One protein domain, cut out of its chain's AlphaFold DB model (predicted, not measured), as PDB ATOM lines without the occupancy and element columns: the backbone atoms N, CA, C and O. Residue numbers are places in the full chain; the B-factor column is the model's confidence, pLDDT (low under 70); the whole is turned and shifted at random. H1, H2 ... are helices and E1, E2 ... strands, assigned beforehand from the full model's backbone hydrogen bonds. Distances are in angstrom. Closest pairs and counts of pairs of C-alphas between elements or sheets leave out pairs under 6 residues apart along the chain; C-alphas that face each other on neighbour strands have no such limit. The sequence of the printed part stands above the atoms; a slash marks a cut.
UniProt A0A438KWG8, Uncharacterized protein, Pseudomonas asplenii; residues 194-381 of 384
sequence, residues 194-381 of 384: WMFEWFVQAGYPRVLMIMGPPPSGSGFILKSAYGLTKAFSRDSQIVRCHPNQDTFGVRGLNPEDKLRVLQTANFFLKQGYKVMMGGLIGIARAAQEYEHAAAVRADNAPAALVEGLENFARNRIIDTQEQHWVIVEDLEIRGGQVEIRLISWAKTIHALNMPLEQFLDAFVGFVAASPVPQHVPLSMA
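This is residues 194 to 381 of the 384 residues of an uncharacterized protein of Pseudomonas asplenii (UniProt A0A438KWG8). A long, twisted seven-stranded sheet curls round H3; H1 covers E1 and E7 on the opposite face, and the helical hairpin H4 and H5 packs on the E6 end through H4. Short H6 sits between H3 and that hairpin, and the long links around H2 lie at the E2 end. The printed part has 188 residues, with six named helices and seven named strands in the order H1 E1 H2 E2 H3 E3 H4 H5 E4 E5 E6 H6 E7. The mixed sheet runs E2 E1 E7 E3 E4 E5 E6; the class is mixed, and the whole is compact, with a radius of gyration of the C-alphas of 17.9 A and spans of 61 by 39 by 29 A.

Start at H1, residues 194 to 201: it runs along the strands at a height of 8.6 A over the sheet, over E7, residues 365 to 370, and only just over E1, residues 206 to 211, on which 3 of its C-alphas fall. E1 and E7 are antiparallel, with N 208 and O 368 at 2.8 A. H2, residues 223 to 226, is not on the sheet. E2, residues 239 to 241, is parallel to E1, with N 239 and O 207 at 3.2 A; E1, H2 and E2 form a strand-helix-strand unit, parallel neighbours with a helix between, its crossover left-handed. Next comes H3, residues 255 to 270, closest to E4, residues 325 to 334, at the C-alphas of Asn 266 and Leu 331, 5.9 A. E3, residues 274 to 278, closes the split unit E2, H3, E3, with E1 and E7 between its strands and a right-handed crossover; it is antiparallel to E7, N 276 and O 367 at 2.9 A, and to E4, N 277 and O 326 at 3.0 A. H4, residues 281 to 298, and H5, residues 303 to 319, form a hairpin and touch at a shallow tilt of 5 degrees, opposite ways, the C-alphas of Gly 282 and Ile 317 closest at 4.2 A. H4 runs across the strands, over E5, residues 337 to 344, and only just over E6, residues 347 to 355, with 3 C-alphas; H5 is not on the sheet. E4, E5 and E6 are a meander, each antiparallel to the one before, with N 332 and O 339 at 2.8 A and N 340 and O 351 at 2.9 A. H6, residues 356 to 362, touches residues 255 to 259 of H3, about perpendicular at 88 degrees, with the C-alphas of Lys 258 and Leu 360 closest at 6.2 A. Every O i to N i+4 pair is within hydrogen-bond range in H1, H3, H4 and H6, 11 of 13 in H5; H2 is too short for one.

Find C-alpha 194 at (193.913, 281.841, 167.552), where H1 begins. H3 spans 22.5 A, H4 25.8 A, H5 25.0 A and E4 23.6 A. E7 ends at C-alpha 370, (183.395, 288.906, 156.555).

The C-alphas farthest apart, Arg 234 and Pro 302, are 61.0 A apart. The printed part has no cut; the links E1 to H2, H2 to E2 and E2 to H3 are long. Mean pLDDT of the printed part is 73.3, and residues under 70 include 212 to 252, 313 to 322 and 373 to 381.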
ATOM      1  N   TRP A 194     192.811 281.213 168.291       90.00
ATOM      2  CA  TRP A 194     193.913 281.841 167.552       90.00
ATOM      3  C   TRP A 194     193.490 282.259 166.143       90.00
ATOM      4  O   TRP A 194     193.720 283.397 165.744       90.00
ATOM      5  N   MET A 195     192.816 281.366 165.410       92.50
ATOM      6  CA  MET A 195     192.283 281.676 164.084       92.50
ATOM      7  C   MET A 195     191.317 282.865 164.142       92.50
ATOM      8  O   MET A 195     191.429 283.803 163.357       92.50
ATOM      9  N   PHE A 196     190.390 282.858 165.102       91.81
ATOM     10  CA  PHE A 196     189.467 283.968 165.327       91.81
ATOM     11  C   PHE A 196     190.206 285.288 165.587       91.81
ATOM     12  O   PHE A 196     189.878 286.311 164.985       91.81
ATOM     13  N   GLU A 197     191.210 285.272 166.463       89.94
ATOM     14  CA  GLU A 197     191.985 286.462 166.808       89.94
ATOM     15  C   GLU A 197     192.778 287.004 165.627       89.94
ATOM     16  O   GLU A 197     192.817 288.220 165.451       89.94
ATOM     17  N   TRP A 198     193.324 286.143 164.767       92.88
ATOM     18  CA  TRP A 198     194.005 286.586 163.551       92.88
ATOM     19  C   TRP A 198     193.077 287.354 162.610       92.88
ATOM     20  O   TRP A 198     193.460 288.420 162.136       92.88
ATOM     21  N   PHE A 199     191.844 286.888 162.394       93.44
ATOM     22  CA  PHE A 199     190.873 287.625 161.577       93.44
ATOM     23  C   PHE A 199     190.438 288.945 162.229       93.44
ATOM     24  O   PHE A 199     190.293 289.952 161.536       93.44
ATOM     25  N   VAL A 200     190.279 288.982 163.555       89.94
ATOM     26  CA  VAL A 200     189.981 290.235 164.272       89.94
ATOM     27  C   VAL A 200     191.132 291.232 164.126       89.94
ATOM     28  O   VAL A 200     190.904 292.388 163.775       89.94
ATOM     29  N   GLN A 201     192.369 290.788 164.350       88.81
ATOM     30  CA  GLN A 201     193.571 291.621 164.232       88.81
ATOM     31  C   GLN A 201     193.829 292.077 162.794       88.81
ATOM     32  O   GLN A 201     194.331 293.177 162.595       88.81
ATOM     33  N   ALA A 202     193.428 291.278 161.801       90.38
ATOM     34  CA  ALA A 202     193.459 291.646 160.388       90.38
ATOM     35  C   ALA A 202     192.383 292.681 159.991       90.38
ATOM     36  O   ALA A 202     192.230 293.011 158.814       90.38
ATOM     37  N   GLY A 203     191.611 293.187 160.958       89.56
ATOM     38  CA  GLY A 203     190.638 294.251 160.743       89.56
ATOM     39  C   GLY A 203     189.344 293.784 160.083       89.56
ATOM     40  O   GLY A 203     188.626 294.606 159.509       89.56
ATOM     41  N   TYR A 204     189.017 292.488 160.147       89.62
ATOM     42  CA  TYR A 204     187.736 292.021 159.629       89.62
ATOM     43  C   TYR A 204     186.600 292.621 160.468       89.62
ATOM     44  O   TYR A 204     186.562 292.431 161.685       89.62
ATOM     45  N   PRO A 205     185.628 293.310 159.842       86.00
ATOM     46  CA  PRO A 205     184.568 294.017 160.563       86.00
ATOM     47  C   PRO A 205     183.637 293.076 161.336       86.00
ATOM     48  O   PRO A 205     182.940 293.503 162.258       86.00
ATOM     49  N   ARG A 206     183.578 291.805 160.925       86.44
ATOM     50  CA  ARG A 206     182.758 290.761 161.539       86.44
ATOM     51  C   ARG A 206     183.527 289.458 161.527       86.44
ATOM     52  O   ARG A 206     183.850 288.948 160.453       86.44
ATOM     53  N   VAL A 207     183.740 288.908 162.712       89.12
ATOM     54  CA  VAL A 207     184.326 287.585 162.899       89.12
ATOM     55  C   VAL A 207     183.441 286.821 163.869       89.12
ATOM     56  O   VAL A 207     183.035 287.343 164.911       89.12
ATOM     57  N   LEU A 208     183.121 285.591 163.494       89.75
ATOM     58  CA  LEU A 208     182.370 284.638 164.288       89.75
ATOM     59  C   LEU A 208     183.225 283.392 164.475       89.75
ATOM     60  O   LEU A 208     183.847 282.906 163.534       89.75
ATOM     61  N   MET A 209     183.189 282.843 165.678       88.06
ATOM     62  CA  MET A 209     183.695 281.511 165.967       88.06
ATOM     63  C   MET A 209     182.577 280.711 166.618       88.06
ATOM     64  O   MET A 209     181.983 281.171 167.594       88.06
ATOM     65  N   ILE A 210     182.310 279.517 166.088       81.44
ATOM     66  CA  ILE A 210     181.441 278.545 166.746       81.44
ATOM     67  C   ILE A 210     182.260 277.308 167.088       81.44
ATOM     68  O   ILE A 210     182.818 276.630 166.224       81.44
ATOM     69  N   MET A 211     182.282 277.032 168.385       70.00
ATOM     70  CA  MET A 211     182.874 275.867 169.019       70.00
ATOM     71  C   MET A 211     181.802 275.211 169.882       70.00
ATOM     72  O   MET A 211     180.950 275.901 170.445       70.00
ATOM     73  N   GLY A 212     181.795 273.882 169.949       55.06
ATOM     74  CA  GLY A 212     180.894 273.206 170.873       55.06
ATOM     75  C   GLY A 212     181.457 273.168 172.292       55.06
ATOM     76  O   GLY A 212     182.579 273.614 172.534       55.06
ATOM     77  N   PRO A 213     180.642 272.702 173.246       46.41
ATOM     78  CA  PRO A 213     181.041 272.575 174.631       46.41
ATOM     79  C   PRO A 213     182.118 271.493 174.780       46.41
ATOM     80  O   PRO A 213     182.083 270.495 174.052       46.41
ATOM     81  N   PRO A 214     183.042 271.653 175.744       43.53
ATOM     82  CA  PRO A 214     183.982 270.598 176.086       43.53
ATOM     83  C   PRO A 214     183.234 269.332 176.549       43.53
ATOM     84  O   PRO A 214     182.130 269.436 177.101       43.53
ATOM     85  N   PRO A 215     183.819 268.134 176.360       43.16
ATOM     86  CA  PRO A 215     183.261 266.901 176.895       43.16
ATOM     87  C   PRO A 215     183.068 267.006 178.420       43.16
ATOM     88  O   PRO A 215     183.879 267.576 179.145       43.16
ATOM     89  N   SER A 216     181.922 266.508 178.872       50.19
ATOM     90  CA  SER A 216     181.191 266.857 180.096       50.19
ATOM     91  C   SER A 216     181.956 266.866 181.427       50.19
ATOM     92  O   SER A 216     182.629 265.903 181.789       50.19
ATOM     93  N   GLY A 217     181.656 267.903 182.217       42.41
ATOM     94  CA  GLY A 217     181.891 268.011 183.664       42.41
ATOM     95  C   GLY A 217     181.266 269.276 184.277       42.41
ATOM     96  O   GLY A 217     180.905 269.294 185.450       42.41
ATOM     97  N   SER A 218     181.043 270.322 183.479       43.47
ATOM     98  CA  SER A 218     180.364 271.553 183.892       43.47
ATOM     99  C   SER A 218     179.007 271.667 183.193       43.47
ATOM    100  O   SER A 218     178.899 272.040 182.028       43.47
ATOM    101  N   GLY A 219     177.944 271.321 183.920       40.50
ATOM    102  CA  GLY A 219     176.546 271.447 183.498       40.50
ATOM    103  C   GLY A 219     176.075 272.898 183.353       40.50
ATOM    104  O   GLY A 219     175.110 273.295 183.998       40.50
ATOM    105  N   PHE A 220     176.726 273.688 182.498       38.31
ATOM    106  CA  PHE A 220     176.267 275.016 182.090       38.31
ATOM    107  C   PHE A 220     175.822 275.009 180.625       38.31
ATOM    108  O   PHE A 220     176.517 275.409 179.700       38.31
ATOM    109  N   ILE A 221     174.615 274.476 180.472       42.47
ATOM    110  CA  ILE A 221     173.531 274.870 179.574       42.47
ATOM    111  C   ILE A 221     173.908 275.694 178.321       42.47
ATOM    112  O   ILE A 221     174.113 276.905 178.378       42.47
ATOM    113  N   LEU A 222     173.708 275.060 177.161       39.97
ATOM    114  CA  LEU A 222     173.500 275.627 175.816       39.97
ATOM    115  C   LEU A 222     172.358 276.676 175.700       39.97
ATOM    116  O   LEU A 222     172.017 277.112 174.602       39.97
ATOM    117  N   LYS A 223     171.780 277.153 176.812       35.88
ATOM    118  CA  LYS A 223     170.813 278.266 176.831       35.88
ATOM    119  C   LYS A 223     171.469 279.587 176.427       35.88
ATOM    120  O   LYS A 223     170.761 280.517 176.066       35.88
ATOM    121  N   SER A 224     172.798 279.674 176.427       39.44
ATOM    122  CA  SER A 224     173.539 280.823 175.903       39.44
ATOM    123  C   SER A 224     173.663 280.831 174.375       39.44
ATOM    124  O   SER A 224     173.782 281.918 173.827       39.44
ATOM    125  N   ALA A 225     173.526 279.698 173.667       37.75
ATOM    126  CA  ALA A 225     173.377 279.692 172.200       37.75
ATOM    127  C   ALA A 225     172.006 280.234 171.771       37.75
ATOM    128  O   ALA A 225     171.916 281.044 170.854       37.75
ATOM    129  N   TYR A 226     170.956 279.898 172.527       35.66
ATOM    130  CA  TYR A 226     169.625 280.496 172.377       35.66
ATOM    131  C   TYR A 226     169.545 281.946 172.906       35.66
ATOM    132  O   TYR A 226     168.698 282.724 172.476       35.66
ATOM    133  N   GLY A 227     170.447 282.334 173.815       32.59
ATOM    134  CA  GLY A 227     170.570 283.680 174.394       32.59
ATOM    135  C   GLY A 227     171.640 284.575 173.755       32.59
ATOM    136  O   GLY A 227     171.892 285.673 174.256       32.59
ATOM    137  N   LEU A 228     172.261 284.154 172.647       40.91
ATOM    138  CA  LEU A 228     173.352 284.862 171.956       40.91
ATOM    139  C   LEU A 228     172.876 286.082 171.137       40.91
ATOM    140  O   LEU A 228     173.517 286.518 170.186       40.91
ATOM    141  N   THR A 229     171.768 286.693 171.564       36.78
ATOM    142  CA  THR A 229     171.270 287.993 171.098       36.78
ATOM    143  C   THR A 229     171.657 289.171 172.004       36.78
ATOM    144  O   THR A 229     171.267 290.300 171.713       36.78
ATOM    145  N   LYS A 230     172.444 288.980 173.078       33.06
ATOM    146  CA  LYS A 230     172.761 290.071 174.032       33.06
ATOM    147  C   LYS A 230     174.233 290.274 174.415       33.06
ATOM    148  O   LYS A 230     174.519 290.822 175.472       33.06
ATOM    149  N   ALA A 231     175.159 289.963 173.514       35.09
ATOM    150  CA  ALA A 231     176.500 290.559 173.543       35.09
ATOM    151  C   ALA A 231     176.865 291.150 172.173       35.09
ATOM    152  O   ALA A 231     177.963 290.971 171.662       35.09
ATOM    153  N   PHE A 232     175.917 291.863 171.561       42.59
ATOM    154  CA  PHE A 232     176.242 292.832 170.524       42.59
ATOM    155  C   PHE A 232     176.762 294.088 171.223       42.59
ATOM    156  O   PHE A 232     175.975 294.920 171.679       42.59
ATOM    157  N   SER A 233     178.083 294.235 171.323       35.78
ATOM    158  CA  SER A 233     178.654 295.579 171.404       35.78
ATOM    159  C   SER A 233     178.154 296.326 170.166       35.78
ATOM    160  O   SER A 233     178.378 295.873 169.042       35.78
ATOM    161  N   ARG A 234     177.407 297.422 170.358       40.97
ATOM    162  CA  ARG A 234     176.837 298.219 169.255       40.97
ATOM    163  C   ARG A 234     177.907 298.745 168.292       40.97
ATOM    164  O   ARG A 234     177.568 299.022 167.145       40.97
ATOM    165  N   ASP A 235     179.167 298.767 168.722       41.41
ATOM    166  CA  ASP A 235     180.271 299.377 167.984       41.41
ATOM    167  C   ASP A 235     181.270 298.351 167.411       41.41
ATOM    168  O   ASP A 235     182.098 298.700 166.575       41.41
ATOM    169  N   SER A 236     181.166 297.064 167.769       42.53
ATOM    170  CA  SER A 236     182.006 295.998 167.199       42.53
ATOM    171  C   SER A 236     181.247 294.667 167.148       42.53
ATOM    172  O   SER A 236     181.028 294.022 168.175       42.53
ATOM    173  N   GLN A 237     180.857 294.227 165.949       54.09
ATOM    174  CA  GLN A 237     180.079 293.000 165.703       54.09
ATOM    175  C   GLN A 237     180.950 291.731 165.721       54.09
ATOM    176  O   GLN A 237     180.912 290.894 164.818       54.09
ATOM    177  N   ILE A 238     181.769 291.620 166.760       56.06
ATOM    178  CA  ILE A 238     182.656 290.498 167.031       56.06
ATOM    179  C   ILE A 238     181.902 289.567 167.982       56.06
ATOM    180  O   ILE A 238     181.657 289.928 169.131       56.06
ATOM    181  N   VAL A 239     181.504 288.384 167.509       57.31
ATOM    182  CA  VAL A 239     180.740 287.426 168.321       57.31
ATOM    183  C   VAL A 239     181.650 286.267 168.704       57.31
ATOM    184  O   VAL A 239     182.016 285.437 167.870       57.31
ATOM    185  N   ARG A 240     182.013 286.211 169.990       51.78
ATOM    186  CA  ARG A 240     182.668 285.049 170.602       51.78
ATOM    187  C   ARG A 240     181.597 284.174 171.250       51.78
ATOM    188  O   ARG A 240     181.033 284.550 172.274       51.78
ATOM    189  N   CYS A 241     181.333 283.004 170.681       54.22
ATOM    190  CA  CYS A 241     180.523 281.978 171.332       54.22
ATOM    191  C   CYS A 241     181.465 281.061 172.122       54.22
ATOM    192  O   CYS A 241     182.045 280.142 171.550       54.22
ATOM    193  N   HIS A 242     181.659 281.345 173.412       46.47
ATOM    194  CA  HIS A 242     182.587 280.605 174.276       46.47
ATOM    195  C   HIS A 242     181.830 279.843 175.376       46.47
ATOM    196  O   HIS A 242     181.110 280.465 176.159       46.47
ATOM    197  N   PRO A 243     182.028 278.526 175.515       39.88
ATOM    198  CA  PRO A 243     182.058 277.856 176.806       39.88
ATOM    199  C   PRO A 243     183.513 277.876 177.311       39.88
ATOM    200  O   PRO A 243     184.432 277.595 176.552       39.88
ATOM    201  N   ASN A 244     183.756 278.311 178.545       34.09
ATOM    202  CA  ASN A 244     185.102 278.513 179.107       34.09
ATOM    203  C   ASN A 244     186.053 277.303 178.911       34.09
ATOM    204  O   ASN A 244     185.667 276.198 179.283       34.09
ATOM    205  N   GLN A 245     187.291 277.580 178.450       38.41
ATOM    206  CA  GLN A 245     188.542 276.774 178.384       38.41
ATOM    207  C   GLN A 245     189.147 276.555 176.977       38.41
ATOM    208  O   GLN A 245     188.435 276.425 175.986       38.41
ATOM    209  N   ASP A 246     190.490 276.507 176.933       40.81
ATOM    210  CA  ASP A 246     191.399 276.412 175.768       40.81
ATOM    211  C   ASP A 246     191.390 275.054 175.029       40.81
ATOM    212  O   ASP A 246     192.353 274.693 174.349       40.81
ATOM    213  N   THR A 247     190.322 274.263 175.145       38.84
ATOM    214  CA  THR A 247     190.237 272.943 174.504       38.84
ATOM    215  C   THR A 247     189.227 272.942 173.359       38.84
ATOM    216  O   THR A 247     188.111 273.447 173.448       38.84
ATOM    217  N   PHE A 248     189.656 272.404 172.218       42.22
ATOM    218  CA  PHE A 248     188.898 272.424 170.972       42.22
ATOM    219  C   PHE A 248     187.677 271.494 170.998       42.22
ATOM    220  O   PHE A 248     187.823 270.279 171.142       42.22
ATOM    221  N   GLY A 249     186.520 272.043 170.616       50.84
ATOM    222  CA  GLY A 249     185.648 271.391 169.636       50.84
ATOM    223  C   GLY A 249     184.185 271.172 170.006       50.84
ATOM    224  O   GLY A 249     183.810 271.109 171.163       50.84
ATOM    225  N   VAL A 250     183.366 270.915 168.979       50.19
ATOM    226  CA  VAL A 250     182.049 270.256 169.086       50.19
ATOM    227  C   VAL A 250     182.122 268.767 169.449       50.19
ATOM    228  O   VAL A 250     181.145 268.034 169.287       50.19
ATOM    229  N   ARG A 251     183.278 268.298 169.937       58.72
ATOM    230  CA  ARG A 251     183.512 266.920 170.381       58.72
ATOM    231  C   ARG A 251     182.765 266.703 171.703       58.72
ATOM    232  O   ARG A 251     183.326 266.838 172.780       58.72
ATOM    233  N   GLY A 252     181.469 266.443 171.600       65.88
ATOM    234  CA  GLY A 252     180.546 266.362 172.734       65.88
ATOM    235  C   GLY A 252     179.141 266.855 172.397       65.88
ATOM    236  O   GLY A 252     178.196 266.541 173.116       65.88
ATOM    237  N   LEU A 253     178.981 267.578 171.283       72.38
ATOM    238  CA  LEU A 253     177.660 267.843 170.726       72.38
ATOM    239  C   LEU A 253     177.047 266.554 170.189       72.38
ATOM    240  O   LEU A 253     177.728 265.742 169.555       72.38
ATOM    241  N   ASN A 254     175.740 266.416 170.404       83.81
ATOM    242  CA  ASN A 254     174.954 265.414 169.700       83.81
ATOM    243  C   ASN A 254     174.955 265.718 168.178       83.81
ATOM    244  O   ASN A 254     175.240 266.854 167.771       83.81
ATOM    245  N   PRO A 255     174.650 264.730 167.319       87.44
ATOM    246  CA  PRO A 255     174.659 264.922 165.868       87.44
ATOM    247  C   PRO A 255     173.757 266.063 165.370       87.44
ATOM    248  O   PRO A 255     174.129 266.758 164.423       87.44
ATOM    249  N   GLU A 256     172.611 266.310 166.010       86.38
ATOM    250  CA  GLU A 256     171.694 267.388 165.609       86.38
ATOM    251  C   GLU A 256     172.313 268.774 165.820       86.38
ATOM    252  O   GLU A 256     172.233 269.638 164.947       86.38
ATOM    253  N   ASP A 257     172.980 268.987 166.952       82.44
ATOM    254  CA  ASP A 257     173.647 270.248 167.254       82.44
ATOM    255  C   ASP A 257     174.854 270.464 166.332       82.44
ATOM    256  O   ASP A 257     175.046 271.567 165.818       82.44
ATOM    257  N   LYS A 258     175.628 269.411 166.028       86.56
ATOM    258  CA  LYS A 258     176.700 269.504 165.021       86.56
ATOM    259  C   LYS A 258     176.149 269.877 163.643       86.56
ATOM    260  O   LYS A 258     176.730 270.731 162.970       86.56
ATOM    261  N   LEU A 259     175.020 269.288 163.239       89.69
ATOM    262  CA  LEU A 259     174.344 269.623 161.986       89.69
ATOM    263  C   LEU A 259     173.929 271.098 161.952       89.69
ATOM    264  O   LEU A 259     174.158 271.768 160.946       89.69
ATOM    265  N   ARG A 260     173.394 271.638 163.052       84.50
ATOM    266  CA  ARG A 260     173.044 273.067 163.151       84.50
ATOM    267  C   ARG A 260     174.270 273.970 163.015       84.50
ATOM    268  O   ARG A 260     174.218 274.974 162.301       84.50
ATOM    269  N   VAL A 261     175.391 273.613 163.648       86.50
ATOM    270  CA  VAL A 261     176.656 274.355 163.500       86.50
ATOM    271  C   VAL A 261     177.135 274.317 162.045       86.50
ATOM    272  O   VAL A 261     177.504 275.355 161.496       86.50
ATOM    273  N   LEU A 262     177.064 273.159 161.385       91.12
ATOM    274  CA  LEU A 262     177.447 273.010 159.981       91.12
ATOM    275  C   LEU A 262     176.542 273.820 159.035       91.12
ATOM    276  O   LEU A 262     177.029 274.517 158.145       91.12
ATOM    277  N   GLN A 263     175.227 273.785 159.253       90.50
ATOM    278  CA  GLN A 263     174.257 274.602 158.517       90.50
ATOM    279  C   GLN A 263     174.519 276.100 158.706       90.50
ATOM    280  O   GLN A 263     174.401 276.872 157.754       90.50
ATOM    281  N   THR A 264     174.937 276.507 159.905       86.69
ATOM    282  CA  THR A 264     175.329 277.891 160.194       86.69
ATOM    283  C   THR A 264     176.579 278.287 159.408       86.69
ATOM    284  O   THR A 264     176.613 279.361 158.809       86.69
ATOM    285  N   ALA A 265     177.588 277.415 159.339       91.75
ATOM    286  CA  ALA A 265     178.774 277.652 158.520       91.75
ATOM    287  C   ALA A 265     178.412 277.825 157.034       91.75
ATOM    288  O   ALA A 265     178.860 278.778 156.397       91.75
ATOM    289  N   ASN A 266     177.537 276.957 156.507       94.19
ATOM    290  CA  ASN A 266     177.031 277.060 155.137       94.19
ATOM    291  C   ASN A 266     176.286 278.383 154.897       94.19
ATOM    292  O   ASN A 266     176.490 279.055 153.888       94.19
ATOM    293  N   PHE A 267     175.449 278.804 155.849       91.38
ATOM    294  CA  PHE A 267     174.774 280.096 155.771       91.38
ATOM    295  C   PHE A 267     175.779 281.243 155.596       91.38
ATOM    296  O   PHE A 267     175.643 282.020 154.653       91.38
ATOM    297  N   PHE A 268     176.816 281.324 156.437       91.25
ATOM    298  CA  PHE A 268     177.839 282.372 156.329       91.25
ATOM    299  C   PHE A 268     178.618 282.306 155.016       91.25
ATOM    300  O   PHE A 268     178.854 283.347 154.397       91.25
ATOM    301  N   LEU A 269     178.954 281.102 154.555       94.00
ATOM    302  CA  LEU A 269     179.599 280.899 153.261       94.00
ATOM    303  C   LEU A 269     178.750 281.480 152.119       94.00
ATOM    304  O   LEU A 269     179.252 282.257 151.309       94.00
ATOM    305  N   LYS A 270     177.437 281.213 152.118       92.94
ATOM    306  CA  LYS A 270     176.478 281.775 151.148       92.94
ATOM    307  C   LYS A 270     176.308 283.290 151.261       92.94
ATOM    308  O   LYS A 270     175.955 283.935 150.280       92.94
ATOM    309  N   GLN A 271     176.583 283.868 152.431       90.12
ATOM    310  CA  GLN A 271     176.660 285.321 152.613       90.12
ATOM    311  C   GLN A 271     178.016 285.908 152.177       90.12
ATOM    312  O   GLN A 271     178.249 287.098 152.368       90.12
ATOM    313  N   GLY A 272     178.931 285.115 151.613       92.69
ATOM    314  CA  GLY A 272     180.240 285.581 151.149       92.69
ATOM    315  C   GLY A 272     181.286 285.748 152.254       92.69
ATOM    316  O   GLY A 272     182.301 286.415 152.038       92.69
ATOM    317  N   TYR A 273     181.059 285.173 153.438       94.44
ATOM    318  CA  TYR A 273     182.090 285.098 154.471       94.44
ATOM    319  C   TYR A 273     183.167 284.089 154.065       94.44
ATOM    320  O   TYR A 273     182.907 283.107 153.370       94.44
ATOM    321  N   LYS A 274     184.382 284.313 154.555       95.94
ATOM    322  CA  LYS A 274     185.470 283.337 154.526       95.94
ATOM    323  C   LYS A 274     185.261 282.368 155.674       95.94
ATOM    324  O   LYS A 274     185.213 282.807 156.819       95.94
ATOM    325  N   VAL A 275     185.077 281.088 155.364       95.88
ATOM    326  CA  VAL A 275     184.801 280.048 156.357       95.88
ATOM    327  C   VAL A 275     185.990 279.102 156.432       95.88
ATOM    328  O   VAL A 275     186.351 278.465 155.444       95.88
ATOM    329  N   MET A 276     186.576 278.999 157.619       95.44
ATOM    330  CA  MET A 276     187.651 278.066 157.934       95.44
ATOM    331  C   MET A 276     187.099 277.019 158.888       95.44
ATOM    332  O   MET A 276     186.554 277.368 159.937       95.44
ATOM    333  N   MET A 277     187.240 275.743 158.545       93.06
ATOM    334  CA  MET A 277     186.758 274.634 159.368       93.06
ATOM    335  C   MET A 277     187.920 273.870 159.993       93.06
ATOM    336  O   MET A 277     188.928 273.615 159.332       93.06
ATOM    337  N   GLY A 278     187.756 273.497 161.263       87.75
ATOM    338  CA  GLY A 278     188.700 272.653 161.991       87.75
ATOM    339  C   GLY A 278     188.244 271.192 162.056       87.75
ATOM    340  O   GLY A 278     187.047 270.901 162.008       87.75
ATOM    341  N   GLY A 279     189.209 270.281 162.232       75.50
ATOM    342  CA  GLY A 279     188.971 268.850 162.492       75.50
ATOM    343  C   GLY A 279     188.980 267.945 161.261       75.50
ATOM    344  O   GLY A 279     188.757 266.747 161.366       75.50
ATOM    345  N   LEU A 280     189.274 268.495 160.087       70.88
ATOM    346  CA  LEU A 280     188.951 267.847 158.822       70.88
ATOM    347  C   LEU A 280     190.111 267.055 158.209       70.88
ATOM    348  O   LEU A 280     190.115 266.884 156.997       70.88
ATOM    349  N   ILE A 281     191.107 266.568 158.962       74.62
ATOM    350  CA  ILE A 281     192.222 265.848 158.314       74.62
ATOM    351  C   ILE A 281     191.742 264.561 157.642       74.62
ATOM    352  O   ILE A 281     192.100 264.300 156.494       74.62
ATOM    353  N   GLY A 282     190.882 263.806 158.335       69.31
ATOM    354  CA  GLY A 282     190.270 262.592 157.818       69.31
ATOM    355  C   GLY A 282     189.415 262.909 156.602       69.31
ATOM    356  O   GLY A 282     189.497 262.208 155.606       69.31
ATOM    357  N   ILE A 283     188.689 264.030 156.631       69.06
ATOM    358  CA  ILE A 283     187.850 264.489 155.519       69.06
ATOM    359  C   ILE A 283     188.687 264.944 154.329       69.06
ATOM    360  O   ILE A 283     188.378 264.567 153.210       69.06
ATOM    361  N   ALA A 284     189.753 265.712 154.535       73.69
ATOM    362  CA  ALA A 284     190.610 266.192 153.460       73.69
ATOM    363  C   ALA A 284     191.402 265.037 152.824       73.69
ATOM    364  O   ALA A 284     191.483 264.962 151.601       73.69
ATOM    365  N   ARG A 285     191.928 264.101 153.633       76.25
ATOM    366  CA  ARG A 285     192.578 262.877 153.132       76.25
ATOM    367  C   ARG A 285     191.585 261.976 152.410       76.25
ATOM    368  O   ARG A 285     191.852 261.595 151.278       76.25
ATOM    369  N   ALA A 286     190.434 261.696 153.015       67.69
ATOM    370  CA  ALA A 286     189.406 260.883 152.380       67.69
ATOM    371  C   ALA A 286     188.916 261.532 151.090       67.69
ATOM    372  O   ALA A 286     188.802 260.849 150.089       67.69
ATOM    373  N   ALA A 287     188.686 262.843 151.067       69.12
ATOM    374  CA  ALA A 287     188.279 263.551 149.862       69.12
ATOM    375  C   ALA A 287     189.341 263.457 148.753       69.12
ATOM    376  O   ALA A 287     188.989 263.205 147.605       69.12
ATOM    377  N   GLN A 288     190.631 263.557 149.090       73.25
ATOM    378  CA  GLN A 288     191.719 263.322 148.139       73.25
ATOM    379  C   GLN A 288     191.748 261.863 147.637       73.25
ATOM    380  O   GLN A 288     191.992 261.610 146.458       73.25
ATOM    381  N   GLU A 289     191.495 260.895 148.517       73.50
ATOM    382  CA  GLU A 289     191.412 259.472 148.170       73.50
ATOM    383  C   GLU A 289     190.173 259.168 147.305       73.50
ATOM    384  O   GLU A 289     190.278 258.424 146.332       73.50
ATOM    385  N   TYR A 290     189.027 259.798 147.581       67.62
ATOM    386  CA  TYR A 290     187.807 259.720 146.775       67.62
ATOM    387  C   TYR A 290     187.999 260.350 145.397       67.62
ATOM    388  O   TYR A 290     187.544 259.782 144.408       67.62
ATOM    389  N   GLU A 291     188.693 261.484 145.302       69.81
ATOM    390  CA  GLU A 291     189.048 262.095 144.019       69.81
ATOM    391  C   GLU A 291     189.938 261.153 143.196       69.81
ATOM    392  O   GLU A 291     189.701 260.946 142.004       69.81
ATOM    393  N   HIS A 292     190.906 260.496 143.844       72.00
ATOM    394  CA  HIS A 292     191.727 259.476 143.199       72.00
ATOM    395  C   HIS A 292     190.890 258.271 142.739       72.00
ATOM    396  O   HIS A 292     191.023 257.829 141.599       72.00
ATOM    397  N   ALA A 293     189.976 257.777 143.579       69.44
ATOM    398  CA  ALA A 293     189.064 256.688 143.231       69.44
ATOM    399  C   ALA A 293     188.122 257.057 142.071       69.44
ATOM    400  O   ALA A 293     187.876 256.240 141.184       69.44
ATOM    401  N   ALA A 294     187.621 258.294 142.044       67.44
ATOM    402  CA  ALA A 294     186.776 258.808 140.973       67.44
ATOM    403  C   ALA A 294     187.540 258.927 139.646       67.44
ATOM    404  O   ALA A 294     186.997 258.569 138.603       67.44
ATOM    405  N   ALA A 295     188.805 259.357 139.676       73.25
ATOM    406  CA  ALA A 295     189.665 259.344 138.494       73.25
ATOM    407  C   ALA A 295     189.868 257.911 137.970       73.25
ATOM    408  O   ALA A 295     189.691 257.654 136.785       73.25
ATOM    409  N   VAL A 296     190.119 256.954 138.868       73.38
ATOM    410  CA  VAL A 296     190.259 255.527 138.529       73.38
ATOM    411  C   VAL A 296     188.964 254.942 137.930       73.38
ATOM    412  O   VAL A 296     189.028 254.135 137.003       73.38
ATOM    413  N   ARG A 297     187.774 255.368 138.392       71.19
ATOM    414  CA  ARG A 297     186.481 254.986 137.778       71.19
ATOM    415  C   ARG A 297     186.375 255.413 136.317       71.19
ATOM    416  O   ARG A 297     185.850 254.651 135.510       71.19
ATOM    417  N   ALA A 298     186.838 256.621 135.991       66.06
ATOM    418  CA  ALA A 298     186.768 257.157 134.632       66.06
ATOM    419  C   ALA A 298     187.585 256.320 133.629       66.06
ATOM    420  O   ALA A 298     187.247 256.282 132.448       66.06
ATOM    421  N   ASP A 299     188.583 255.579 134.118       73.69
ATOM    422  CA  ASP A 299     189.476 254.741 133.319       73.69
ATOM    423  C   ASP A 299     189.007 253.272 133.188       73.69
ATOM    424  O   ASP A 299     189.793 252.396 132.826       73.69
ATOM    425  N   ASN A 300     187.727 252.970 133.455       79.88
ATOM    426  CA  ASN A 300     187.153 251.609 133.424       79.88
ATOM    427  C   ASN A 300     187.851 250.602 134.362       79.88
ATOM    428  O   ASN A 300     187.956 249.411 134.052       79.88
ATOM    429  N   ALA A 301     188.334 251.055 135.518       78.12
ATOM    430  CA  ALA A 301     188.922 250.158 136.504       78.12
ATOM    431  C   ALA A 301     187.920 249.103 137.029       78.12
ATOM    432  O   ALA A 301     186.712 249.355 137.066       78.12
ATOM    433  N   PRO A 302     188.395 247.931 137.498       82.44
ATOM    434  CA  PRO A 302     187.525 246.905 138.071       82.44
ATOM    435  C   PRO A 302     186.704 247.439 139.252       82.44
ATOM    436  O   PRO A 302     187.247 248.102 140.138       82.44
ATOM    437  N   ALA A 303     185.417 247.081 139.323       79.06
ATOM    438  CA  ALA A 303     184.510 247.522 140.391       79.06
ATOM    439  C   ALA A 303     185.051 247.233 141.807       79.06
ATOM    440  O   ALA A 303     184.903 248.060 142.699       79.06
ATOM    441  N   ALA A 304     185.760 246.114 141.988       77.31
ATOM    442  CA  ALA A 304     186.388 245.752 143.260       77.31
ATOM    443  C   ALA A 304     187.514 246.714 143.689       77.31
ATOM    444  O   ALA A 304     187.693 246.952 144.881       77.31
ATOM    445  N   LEU A 305     188.273 247.288 142.742       74.19
ATOM    446  CA  LEU A 305     189.311 248.279 143.056       74.19
ATOM    447  C   LEU A 305     188.674 249.585 143.531       74.19
ATOM    448  O   LEU A 305     189.104 250.168 144.521       74.19
ATOM    449  N   VAL A 306     187.624 250.010 142.834       74.88
ATOM    450  CA  VAL A 306     186.828 251.185 143.186       74.88
ATOM    451  C   VAL A 306     186.216 251.026 144.578       74.88
ATOM    452  O   VAL A 306     186.404 251.890 145.428       74.88
ATOM    453  N   GLU A 307     185.548 249.902 144.836       75.62
ATOM    454  CA  GLU A 307     184.964 249.583 146.143       75.62
ATOM    455  C   GLU A 307     186.036 249.514 147.243       75.62
ATOM    456  O   GLU A 307     185.837 250.024 148.346       75.62
ATOM    457  N   GLY A 308     187.203 248.934 146.943       76.31
ATOM    458  CA  GLY A 308     188.349 248.893 147.849       76.31
ATOM    459  C   GLY A 308     188.857 250.285 148.235       76.31
ATOM    460  O   GLY A 308     189.105 250.531 149.414       76.31
ATOM    461  N   LEU A 309     188.958 251.207 147.273       72.44
ATOM    462  CA  LEU A 309     189.360 252.595 147.524       72.44
ATOM    463  C   LEU A 309     188.309 253.363 148.336       72.44
ATOM    464  O   LEU A 309     188.670 254.092 149.255       72.44
ATOM    465  N   GLU A 310     187.018 253.166 148.063       71.12
ATOM    466  CA  GLU A 310     185.945 253.781 148.858       71.12
ATOM    467  C   GLU A 310     185.915 253.245 150.292       71.12
ATOM    468  O   GLU A 310     185.772 254.008 151.249       71.12
ATOM    469  N   ASN A 311     186.095 251.934 150.468       73.38
ATOM    470  CA  ASN A 311     186.225 251.317 151.786       73.38
ATOM    471  C   ASN A 311     187.449 251.847 152.537       73.38
ATOM    472  O   ASN A 311     187.353 252.157 153.724       73.38
ATOM    473  N   PHE A 312     188.582 251.989 151.849       71.56
ATOM    474  CA  PHE A 312     189.795 252.559 152.422       71.56
ATOM    475  C   PHE A 312     189.575 254.004 152.892       71.56
ATOM    476  O   PHE A 312     189.851 254.309 154.055       71.56
ATOM    477  N   ALA A 313     188.982 254.847 152.042       67.81
ATOM    478  CA  ALA A 313     188.665 256.232 152.371       67.81
ATOM    479  C   ALA A 313     187.704 256.334 153.566       67.81
ATOM    480  O   ALA A 313     187.948 257.114 154.487       67.81
ATOM    481  N   ARG A 314     186.650 255.500 153.615       68.06
ATOM    482  CA  ARG A 314     185.726 255.433 154.763       68.06
ATOM    483  C   ARG A 314     186.443 255.094 156.068       68.06
ATOM    484  O   ARG A 314     186.227 255.764 157.074       68.06
ATOM    485  N   ASN A 315     187.311 254.086 156.052       68.12
ATOM    486  CA  ASN A 315     187.994 253.618 157.260       68.12
ATOM    487  C   ASN A 315     189.025 254.635 157.786       68.12
ATOM    488  O   ASN A 315     189.239 254.728 158.992       68.12
ATOM    489  N   ARG A 316     189.627 255.442 156.904       66.31
ATOM    490  CA  ARG A 316     190.599 256.493 157.257       66.31
ATOM    491  C   ARG A 316     189.988 257.717 157.943       66.31
ATOM    492  O   ARG A 316     190.678 258.358 158.737       66.31
ATOM    493  N   ILE A 317     188.718 258.035 157.673       61.78
ATOM    494  CA  ILE A 317     188.010 259.148 158.339       61.78
ATOM    495  C   ILE A 317     187.940 258.912 159.854       61.78
ATOM    496  O   ILE A 317     188.060 259.855 160.629       61.78
ATOM    497  N   ILE A 318     187.798 257.651 160.267       56.34
ATOM    498  CA  ILE A 318     187.528 257.260 161.656       56.34
ATOM    499  C   ILE A 318     188.802 257.292 162.522       56.34
ATOM    500  O   ILE A 318     188.724 257.553 163.720       56.34
ATOM    501  N   ASP A 319     189.981 257.074 161.930       52.66
ATOM    502  CA  ASP A 319     191.208 256.767 162.687       52.66
ATOM    503  C   ASP A 319     192.122 257.981 162.949       52.66
ATOM    504  O   ASP A 319     193.060 257.929 163.743       52.66
ATOM    505  N   THR A 320     191.864 259.125 162.312       55.91
ATOM    506  CA  THR A 320     192.752 260.289 162.444       55.91
ATOM    507  C   THR A 320     192.153 261.343 163.367       55.91
ATOM    508  O   THR A 320     191.426 262.240 162.955       55.91
ATOM    509  N   GLN A 321     192.508 261.274 164.656       58.03
ATOM    510  CA  GLN A 321     192.217 262.358 165.608       58.03
ATOM    511  C   GLN A 321     193.023 263.643 165.339       58.03
ATOM    512  O   GLN A 321     192.788 264.659 166.008       58.03
ATOM    513  N   GLU A 322     193.959 263.592 164.386       68.00
ATOM    514  CA  GLU A 322     194.799 264.702 163.946       68.00
ATOM    515  C   GLU A 322     193.933 265.897 163.505       68.00
ATOM    516  O   GLU A 322     192.983 265.792 162.730       68.00
ATOM    517  N   GLN A 323     194.228 267.069 164.058       76.75
ATOM    518  CA  GLN A 323     193.457 268.280 163.800       76.75
ATOM    519  C   GLN A 323     194.052 269.023 162.606       76.75
ATOM    520  O   GLN A 323     195.256 269.262 162.554       76.75
ATOM    521  N   HIS A 324     193.202 269.422 161.660       88.62
ATOM    522  CA  HIS A 324     193.632 270.144 160.466       88.62
ATOM    523  C   HIS A 324     192.630 271.226 160.072       88.62
ATOM    524  O   HIS A 324     191.417 271.025 160.197       88.62
ATOM    525  N   TRP A 325     193.155 272.362 159.617       92.38
ATOM    526  CA  TRP A 325     192.377 273.492 159.118       92.38
ATOM    527  C   TRP A 325     192.239 273.438 157.607       92.38
ATOM    528  O   TRP A 325     193.216 273.209 156.897       92.38
ATOM    529  N   VAL A 326     191.038 273.730 157.123       93.19
ATOM    530  CA  VAL A 326     190.771 273.910 155.692       93.19
ATOM    531  C   VAL A 326     189.973 275.186 155.469       93.19
ATOM    532  O   VAL A 326     189.234 275.634 156.352       93.19
ATOM    533  N   ILE A 327     190.085 275.744 154.269       95.25
ATOM    534  CA  ILE A 327     189.189 276.805 153.799       95.25
ATOM    535  C   ILE A 327     188.045 276.142 153.055       95.25
ATOM    536  O   ILE A 327     188.291 275.305 152.192       95.25
ATOM    537  N   VAL A 328     186.810 276.525 153.354       95.44
ATOM    538  CA  VAL A 328     185.633 276.026 152.644       95.44
ATOM    539  C   VAL A 328     185.248 277.024 151.565       95.44
ATOM    540  O   VAL A 328     185.019 278.199 151.847       95.44
ATOM    541  N   GLU A 329     185.204 276.558 150.321       95.06
ATOM    542  CA  GLU A 329     184.799 277.355 149.163       95.06
ATOM    543  C   GLU A 329     183.346 277.109 148.764       95.06
ATOM    544  O   GLU A 329     182.711 278.010 148.222       95.06
ATOM    545  N   ASP A 330     182.845 275.893 148.988       95.75
ATOM    546  CA  ASP A 330     181.456 275.518 148.742       95.75
ATOM    547  C   ASP A 330     181.029 274.397 149.695       95.75
ATOM    548  O   ASP A 330     181.860 273.570 150.078       95.75
ATOM    549  N   LEU A 331     179.756 274.384 150.088       95.00
ATOM    550  CA  LEU A 331     179.190 273.402 151.009       95.00
ATOM    551  C   LEU A 331     177.694 273.210 150.755       95.00
ATOM    552  O   LEU A 331     176.880 274.117 150.940       95.00
ATOM    553  N   GLU A 332     177.300 271.980 150.462       95.81
ATOM    554  CA  GLU A 332     175.908 271.583 150.329       95.81
ATOM    555  C   GLU A 332     175.593 270.345 151.168       95.81
ATOM    556  O   GLU A 332     176.414 269.449 151.328       95.81
ATOM    557  N   ILE A 333     174.378 270.306 151.721       94.44
ATOM    558  CA  ILE A 333     173.872 269.180 152.511       94.44
ATOM    559  C   ILE A 333     172.549 268.751 151.884       94.44
ATOM    560  O   ILE A 333     171.595 269.534 151.877       94.44
ATOM    561  N   ARG A 334     172.480 267.535 151.335       94.62
ATOM    562  CA  ARG A 334     171.290 267.019 150.638       94.62
ATOM    563  C   ARG A 334     171.146 265.522 150.889       94.62
ATOM    564  O   ARG A 334     172.110 264.783 150.759       94.62
ATOM    565  N   GLY A 335     169.947 265.066 151.261       93.06
ATOM    566  CA  GLY A 335     169.647 263.629 151.376       93.06
ATOM    567  C   GLY A 335     170.568 262.840 152.320       93.06
ATOM    568  O   GLY A 335     170.889 261.694 152.030       93.06
ATOM    569  N   GLY A 336     171.039 263.452 153.414       94.81
ATOM    570  CA  GLY A 336     171.991 262.811 154.334       94.81
ATOM    571  C   GLY A 336     173.425 262.721 153.801       94.81
ATOM    572  O   GLY A 336     174.231 261.984 154.359       94.81
ATOM    573  N   GLN A 337     173.749 263.467 152.744       93.44
ATOM    574  CA  GLN A 337     175.083 263.591 152.163       93.44
ATOM    575  C   GLN A 337     175.585 265.035 152.265       93.44
ATOM    576  O   GLN A 337     174.792 265.980 152.337       93.44
ATOM    577  N   VAL A 338     176.905 265.187 152.247       90.94
ATOM    578  CA  VAL A 338     177.634 266.451 152.194       90.94
ATOM    579  C   VAL A 338     178.448 266.490 150.905       90.94
ATOM    580  O   VAL A 338     179.238 265.587 150.629       90.94
ATOM    581  N   GLU A 339     178.268 267.554 150.135       92.31
ATOM    582  CA  GLU A 339     179.167 267.934 149.049       92.31
ATOM    583  C   GLU A 339     179.949 269.161 149.503       92.31
ATOM    584  O   GLU A 339     179.369 270.135 149.987       92.31
ATOM    585  N   ILE A 340     181.273 269.114 149.403       91.12
ATOM    586  CA  ILE A 340     182.134 270.188 149.889       91.12
ATOM    587  C   ILE A 340     183.300 270.407 148.933       91.12
ATOM    588  O   ILE A 340     183.967 269.465 148.494       91.12
ATOM    589  N   ARG A 341     183.573 271.678 148.636       92.69
ATOM    590  CA  ARG A 341     184.815 272.111 147.993       92.69
ATOM    591  C   ARG A 341     185.649 272.852 149.019       92.69
ATOM    592  O   ARG A 341     185.188 273.836 149.600       92.69
ATOM    593  N   LEU A 342     186.872 272.389 149.240       93.31
ATOM    594  CA  LEU A 342     187.767 272.951 150.245       93.31
ATOM    595  C   LEU A 342     189.189 273.132 149.713       93.31
ATOM    596  O   LEU A 342     189.577 272.488 148.745       93.31
ATOM    597  N   ILE A 343     189.973 273.997 150.352       92.75
ATOM    598  CA  ILE A 343     191.406 274.164 150.082       92.75
ATOM    599  C   ILE A 343     192.205 273.619 151.266       92.75
ATOM    600  O   ILE A 343     191.964 274.002 152.415       92.75
ATOM    601  N   SER A 344     193.167 272.747 150.967       89.94
ATOM    602  CA  SER A 344     194.099 272.138 151.919       89.94
ATOM    603  C   SER A 344     195.374 271.673 151.202       89.94
ATOM    604  O   SER A 344     195.297 271.270 150.046       89.94
ATOM    605  N   TRP A 345     196.536 271.701 151.868       86.69
ATOM    606  CA  TRP A 345     197.830 271.211 151.336       86.69
ATOM    607  C   TRP A 345     198.111 271.621 149.883       86.69
ATOM    608  O   TRP A 345     198.305 270.777 149.007       86.69
ATOM    609  N   ALA A 346     198.066 272.926 149.614       86.25
ATOM    610  CA  ALA A 346     198.270 273.500 148.286       86.25
ATOM    611  C   ALA A 346     197.304 273.011 147.176       86.25
ATOM    612  O   ALA A 346     197.593 273.149 145.981       86.25
ATOM    613  N   LYS A 347     196.162 272.416 147.540       86.62
ATOM    614  CA  LYS A 347     195.198 271.825 146.605       86.62
ATOM    615  C   LYS A 347     193.774 272.250 146.922       86.62
ATOM    616  O   LYS A 347     193.388 272.398 148.079       86.62
ATOM    617  N   THR A 348     192.985 272.402 145.867       86.31
ATOM    618  CA  THR A 348     191.527 272.391 145.977       86.31
ATOM    619  C   THR A 348     191.088 270.938 145.930       86.31
ATOM    620  O   THR A 348     191.484 270.213 145.022       86.31
ATOM    621  N   ILE A 349     190.304 270.525 146.913       85.19
ATOM    622  CA  ILE A 349     189.801 269.168 147.060       85.19
ATOM    623  C   ILE A 349     188.283 269.223 146.920       85.19
ATOM    624  O   ILE A 349     187.615 270.044 147.558       85.19
ATOM    625  N   HIS A 350     187.749 268.345 146.079       83.75
ATOM    626  CA  HIS A 350     186.319 268.196 145.845       83.75
ATOM    627  C   HIS A 350     185.849 266.879 146.459       83.75
ATOM    628  O   HIS A 350     186.142 265.810 145.931       83.75
ATOM    629  N   ALA A 351     185.119 266.950 147.571       77.00
ATOM    630  CA  ALA A 351     184.481 265.780 148.159       77.00
ATOM    631  C   ALA A 351     183.006 265.777 147.759       77.00
ATOM    632  O   ALA A 351     182.239 266.645 148.179       77.00
ATOM    633  N   LEU A 352     182.616 264.810 146.935       74.00
ATOM    634  CA  LEU A 352     181.231 264.624 146.515       74.00
ATOM    635  C   LEU A 352     180.617 263.468 147.303       74.00
ATOM    636  O   LEU A 352     181.252 262.425 147.449       74.00
ATOM    637  N   ASN A 353     179.371 263.635 147.749       82.50
ATOM    638  CA  ASN A 353     178.562 262.581 148.369       82.50
ATOM    639  C   ASN A 353     179.202 261.917 149.605       82.50
ATOM    640  O   ASN A 353     179.216 260.692 149.722       82.50
ATOM    641  N   MET A 354     179.751 262.711 150.526       83.94
ATOM    642  CA  MET A 354     180.222 262.186 151.809       83.94
ATOM    643  C   MET A 354     179.035 261.967 152.758       83.94
ATOM    644  O   MET A 354     178.257 262.906 152.947       83.94
ATOM    645  N   PRO A 355     178.897 260.804 153.424       90.06
ATOM    646  CA  PRO A 355     177.824 260.594 154.391       90.06
ATOM    647  C   PRO A 355     177.850 261.659 155.491       90.06
ATOM    648  O   PRO A 355     178.885 261.892 156.117       90.06
ATOM    649  N   LEU A 356     176.705 262.297 155.743       91.81
ATOM    650  CA  LEU A 356     176.599 263.407 156.691       91.81
ATOM    651  C   LEU A 356     177.070 263.012 158.091       91.81
ATOM    652  O   LEU A 356     177.789 263.776 158.719       91.81
ATOM    653  N   GLU A 357     176.708 261.824 158.566       90.50
ATOM    654  CA  GLU A 357     177.129 261.317 159.877       90.50
ATOM    655  C   GLU A 357     178.660 261.277 160.007       90.50
ATOM    656  O   GLU A 357     179.217 261.881 160.922       90.50
ATOM    657  N   GLN A 358     179.345 260.695 159.016       84.56
ATOM    658  CA  GLN A 358     180.812 260.644 158.975       84.56
ATOM    659  C   GLN A 358     181.429 262.042 158.920       84.56
ATOM    660  O   GLN A 358     182.442 262.307 159.571       84.56
ATOM    661  N   PHE A 359     180.810 262.955 158.165       87.94
ATOM    662  CA  PHE A 359     181.266 264.338 158.124       87.94
ATOM    663  C   PHE A 359     181.170 264.992 159.511       87.94
ATOM    664  O   PHE A 359     182.114 265.632 159.977       87.94
ATOM    665  N   LEU A 360     180.031 264.826 160.190       88.12
ATOM    666  CA  LEU A 360     179.784 265.400 161.512       88.12
ATOM    667  C   LEU A 360     180.705 264.808 162.587       88.12
ATOM    668  O   LEU A 360     181.046 265.507 163.543       88.12
ATOM    669  N   ASP A 361     181.156 263.564 162.451       83.81
ATOM    670  CA  ASP A 361     182.109 262.961 163.388       83.81
ATOM    671  C   ASP A 361     183.485 263.629 163.354       83.81
ATOM    672  O   ASP A 361     184.062 263.896 164.413       83.81
ATOM    673  N   ALA A 362     183.966 263.991 162.164       82.38
ATOM    674  CA  ALA A 362     185.232 264.702 161.994       82.38
ATOM    675  C   ALA A 362     185.100 266.236 162.120       82.38
ATOM    676  O   ALA A 362     186.079 266.927 162.409       82.38
ATOM    677  N   PHE A 363     183.905 266.803 161.954       85.94
ATOM    678  CA  PHE A 363     183.680 268.241 162.092       85.94
ATOM    679  C   PHE A 363     183.861 268.717 163.543       85.94
ATOM    680  O   PHE A 363     183.182 268.251 164.456       85.94
ATOM    681  N   VAL A 364     184.770 269.680 163.764       84.31
ATOM    682  CA  VAL A 364     185.109 270.203 165.107       84.31
ATOM    683  C   VAL A 364     184.560 271.612 165.355       84.31
ATOM    684  O   VAL A 364     184.326 271.979 166.508       84.31
ATOM    685  N   GLY A 365     184.308 272.392 164.308       88.38
ATOM    686  CA  GLY A 365     183.801 273.761 164.402       88.38
ATOM    687  C   GLY A 365     184.327 274.631 163.267       88.38
ATOM    688  O   GLY A 365     184.985 274.137 162.346       88.38
ATOM    689  N   PHE A 366     184.044 275.932 163.326       92.31
ATOM    690  CA  PHE A 366     184.489 276.862 162.290       92.31
ATOM    691  C   PHE A 366     184.723 278.284 162.806       92.31
ATOM    692  O   PHE A 366     184.155 278.716 163.815       92.31
ATOM    693  N   VAL A 367     185.534 279.020 162.051       93.62
ATOM    694  CA  VAL A 367     185.626 280.481 162.088       93.62
ATOM    695  C   VAL A 367     185.044 281.012 160.786       93.62
ATOM    696  O   VAL A 367     185.307 280.459 159.721       93.62
ATOM    697  N   ALA A 368     184.247 282.072 160.862       94.06
ATOM    698  CA  ALA A 368     183.759 282.801 159.702       94.06
ATOM    699  C   ALA A 368     184.126 284.280 159.819       94.06
ATOM    700  O   ALA A 368     183.864 284.906 160.845       94.06
ATOM    701  N   ALA A 369     184.691 284.853 158.759       93.38
ATOM    702  CA  ALA A 369     185.122 286.246 158.729       93.38
ATOM    703  C   ALA A 369     184.573 286.961 157.486       93.38
ATOM    704  O   ALA A 369     184.663 286.449 156.369       93.38
ATOM    705  N   SER A 370     183.966 288.136 157.667       92.62
ATOM    706  CA  SER A 370     183.395 288.906 156.555       92.62
ATOM    707  C   SER A 370     184.428 289.869 155.975       92.62
ATOM    708  O   SER A 370     184.889 290.740 156.710       92.62
ATOM    709  N   PRO A 371     184.775 289.780 154.680       86.50
ATOM    710  CA  PRO A 371     185.801 290.636 154.085       86.50
ATOM    711  C   PRO A 371     185.336 292.084 153.857       86.50
ATOM    712  O   PRO A 371     186.151 292.953 153.556       86.50
ATOM    713  N   VAL A 372     184.031 292.350 153.966       82.50
ATOM    714  CA  VAL A 372     183.416 293.656 153.708       82.50
ATOM    715  C   VAL A 372     182.445 294.025 154.830       82.50
ATOM    716  O   VAL A 372     181.796 293.141 155.394       82.50
ATOM    717  N   PRO A 373     182.276 295.320 155.153       69.50
ATOM    718  CA  PRO A 373     181.190 295.763 156.017       69.50
ATOM    719  C   PRO A 373     179.847 295.452 155.341       69.50
ATOM    720  O   PRO A 373     179.434 296.131 154.406       69.50
ATOM    721  N   GLN A 374     179.164 294.388 155.760       59.81
ATOM    722  CA  GLN A 374     177.857 294.059 155.196       59.81
ATOM    723  C   GLN A 374     176.760 294.915 155.832       59.81
ATOM    724  O   GLN A 374     176.668 295.019 157.053       59.81
ATOM    725  N   HIS A 375     175.853 295.460 155.023       55.59
ATOM    726  CA  HIS A 375     174.644 296.119 155.533       55.59
ATOM    727  C   HIS A 375     173.574 295.129 156.013       55.59
ATOM    728  O   HIS A 375     172.575 295.552 156.587       55.59
ATOM    729  N   VAL A 376     173.775 293.821 155.810       55.25
ATOM    730  CA  VAL A 376     172.824 292.794 156.242       55.25
ATOM    731  C   VAL A 376     172.814 292.738 157.774       55.25
ATOM    732  O   VAL A 376     173.857 292.452 158.378       55.25
ATOM    733  N   PRO A 377     171.671 293.017 158.425       56.22
ATOM    734  CA  PRO A 377     171.537 292.863 159.862       56.22
ATOM    735  C   PRO A 377     171.714 291.390 160.230       56.22
ATOM    736  O   PRO A 377     171.005 290.531 159.703       56.22
ATOM    737  N   LEU A 378     172.602 291.093 161.185       56.78
ATOM    738  CA  LEU A 378     172.733 289.746 161.760       56.78
ATOM    739  C   LEU A 378     171.400 289.235 162.343       56.78
ATOM    740  O   LEU A 378     171.209 288.035 162.466       56.78
ATOM    741  N   SER A 379     170.442 290.128 162.620       53.00
ATOM    742  CA  SER A 379     169.087 289.795 163.069       53.00
ATOM    743  C   SER A 379     168.204 289.107 162.018       53.00
ATOM    744  O   SER A 379     167.145 288.600 162.382       53.00
ATOM    745  N   MET A 380     168.581 289.103 160.729       42.12
ATOM    746  CA  MET A 380     167.858 288.348 159.689       42.12
ATOM    747  C   MET A 380     168.315 286.894 159.568       42.12
ATOM    748  O   MET A 380     167.557 286.066 159.065       42.12
ATOM    749  N   ALA A 381     169.484 286.553 160.116       46.03
ATOM    750  CA  ALA A 381     169.732 285.189 160.551       46.03
ATOM    751  C   ALA A 381     168.891 284.992 161.813       46.03
ATOM    752  O   ALA A 381     169.378 285.171 162.927       46.03
TER     753      ALA A 381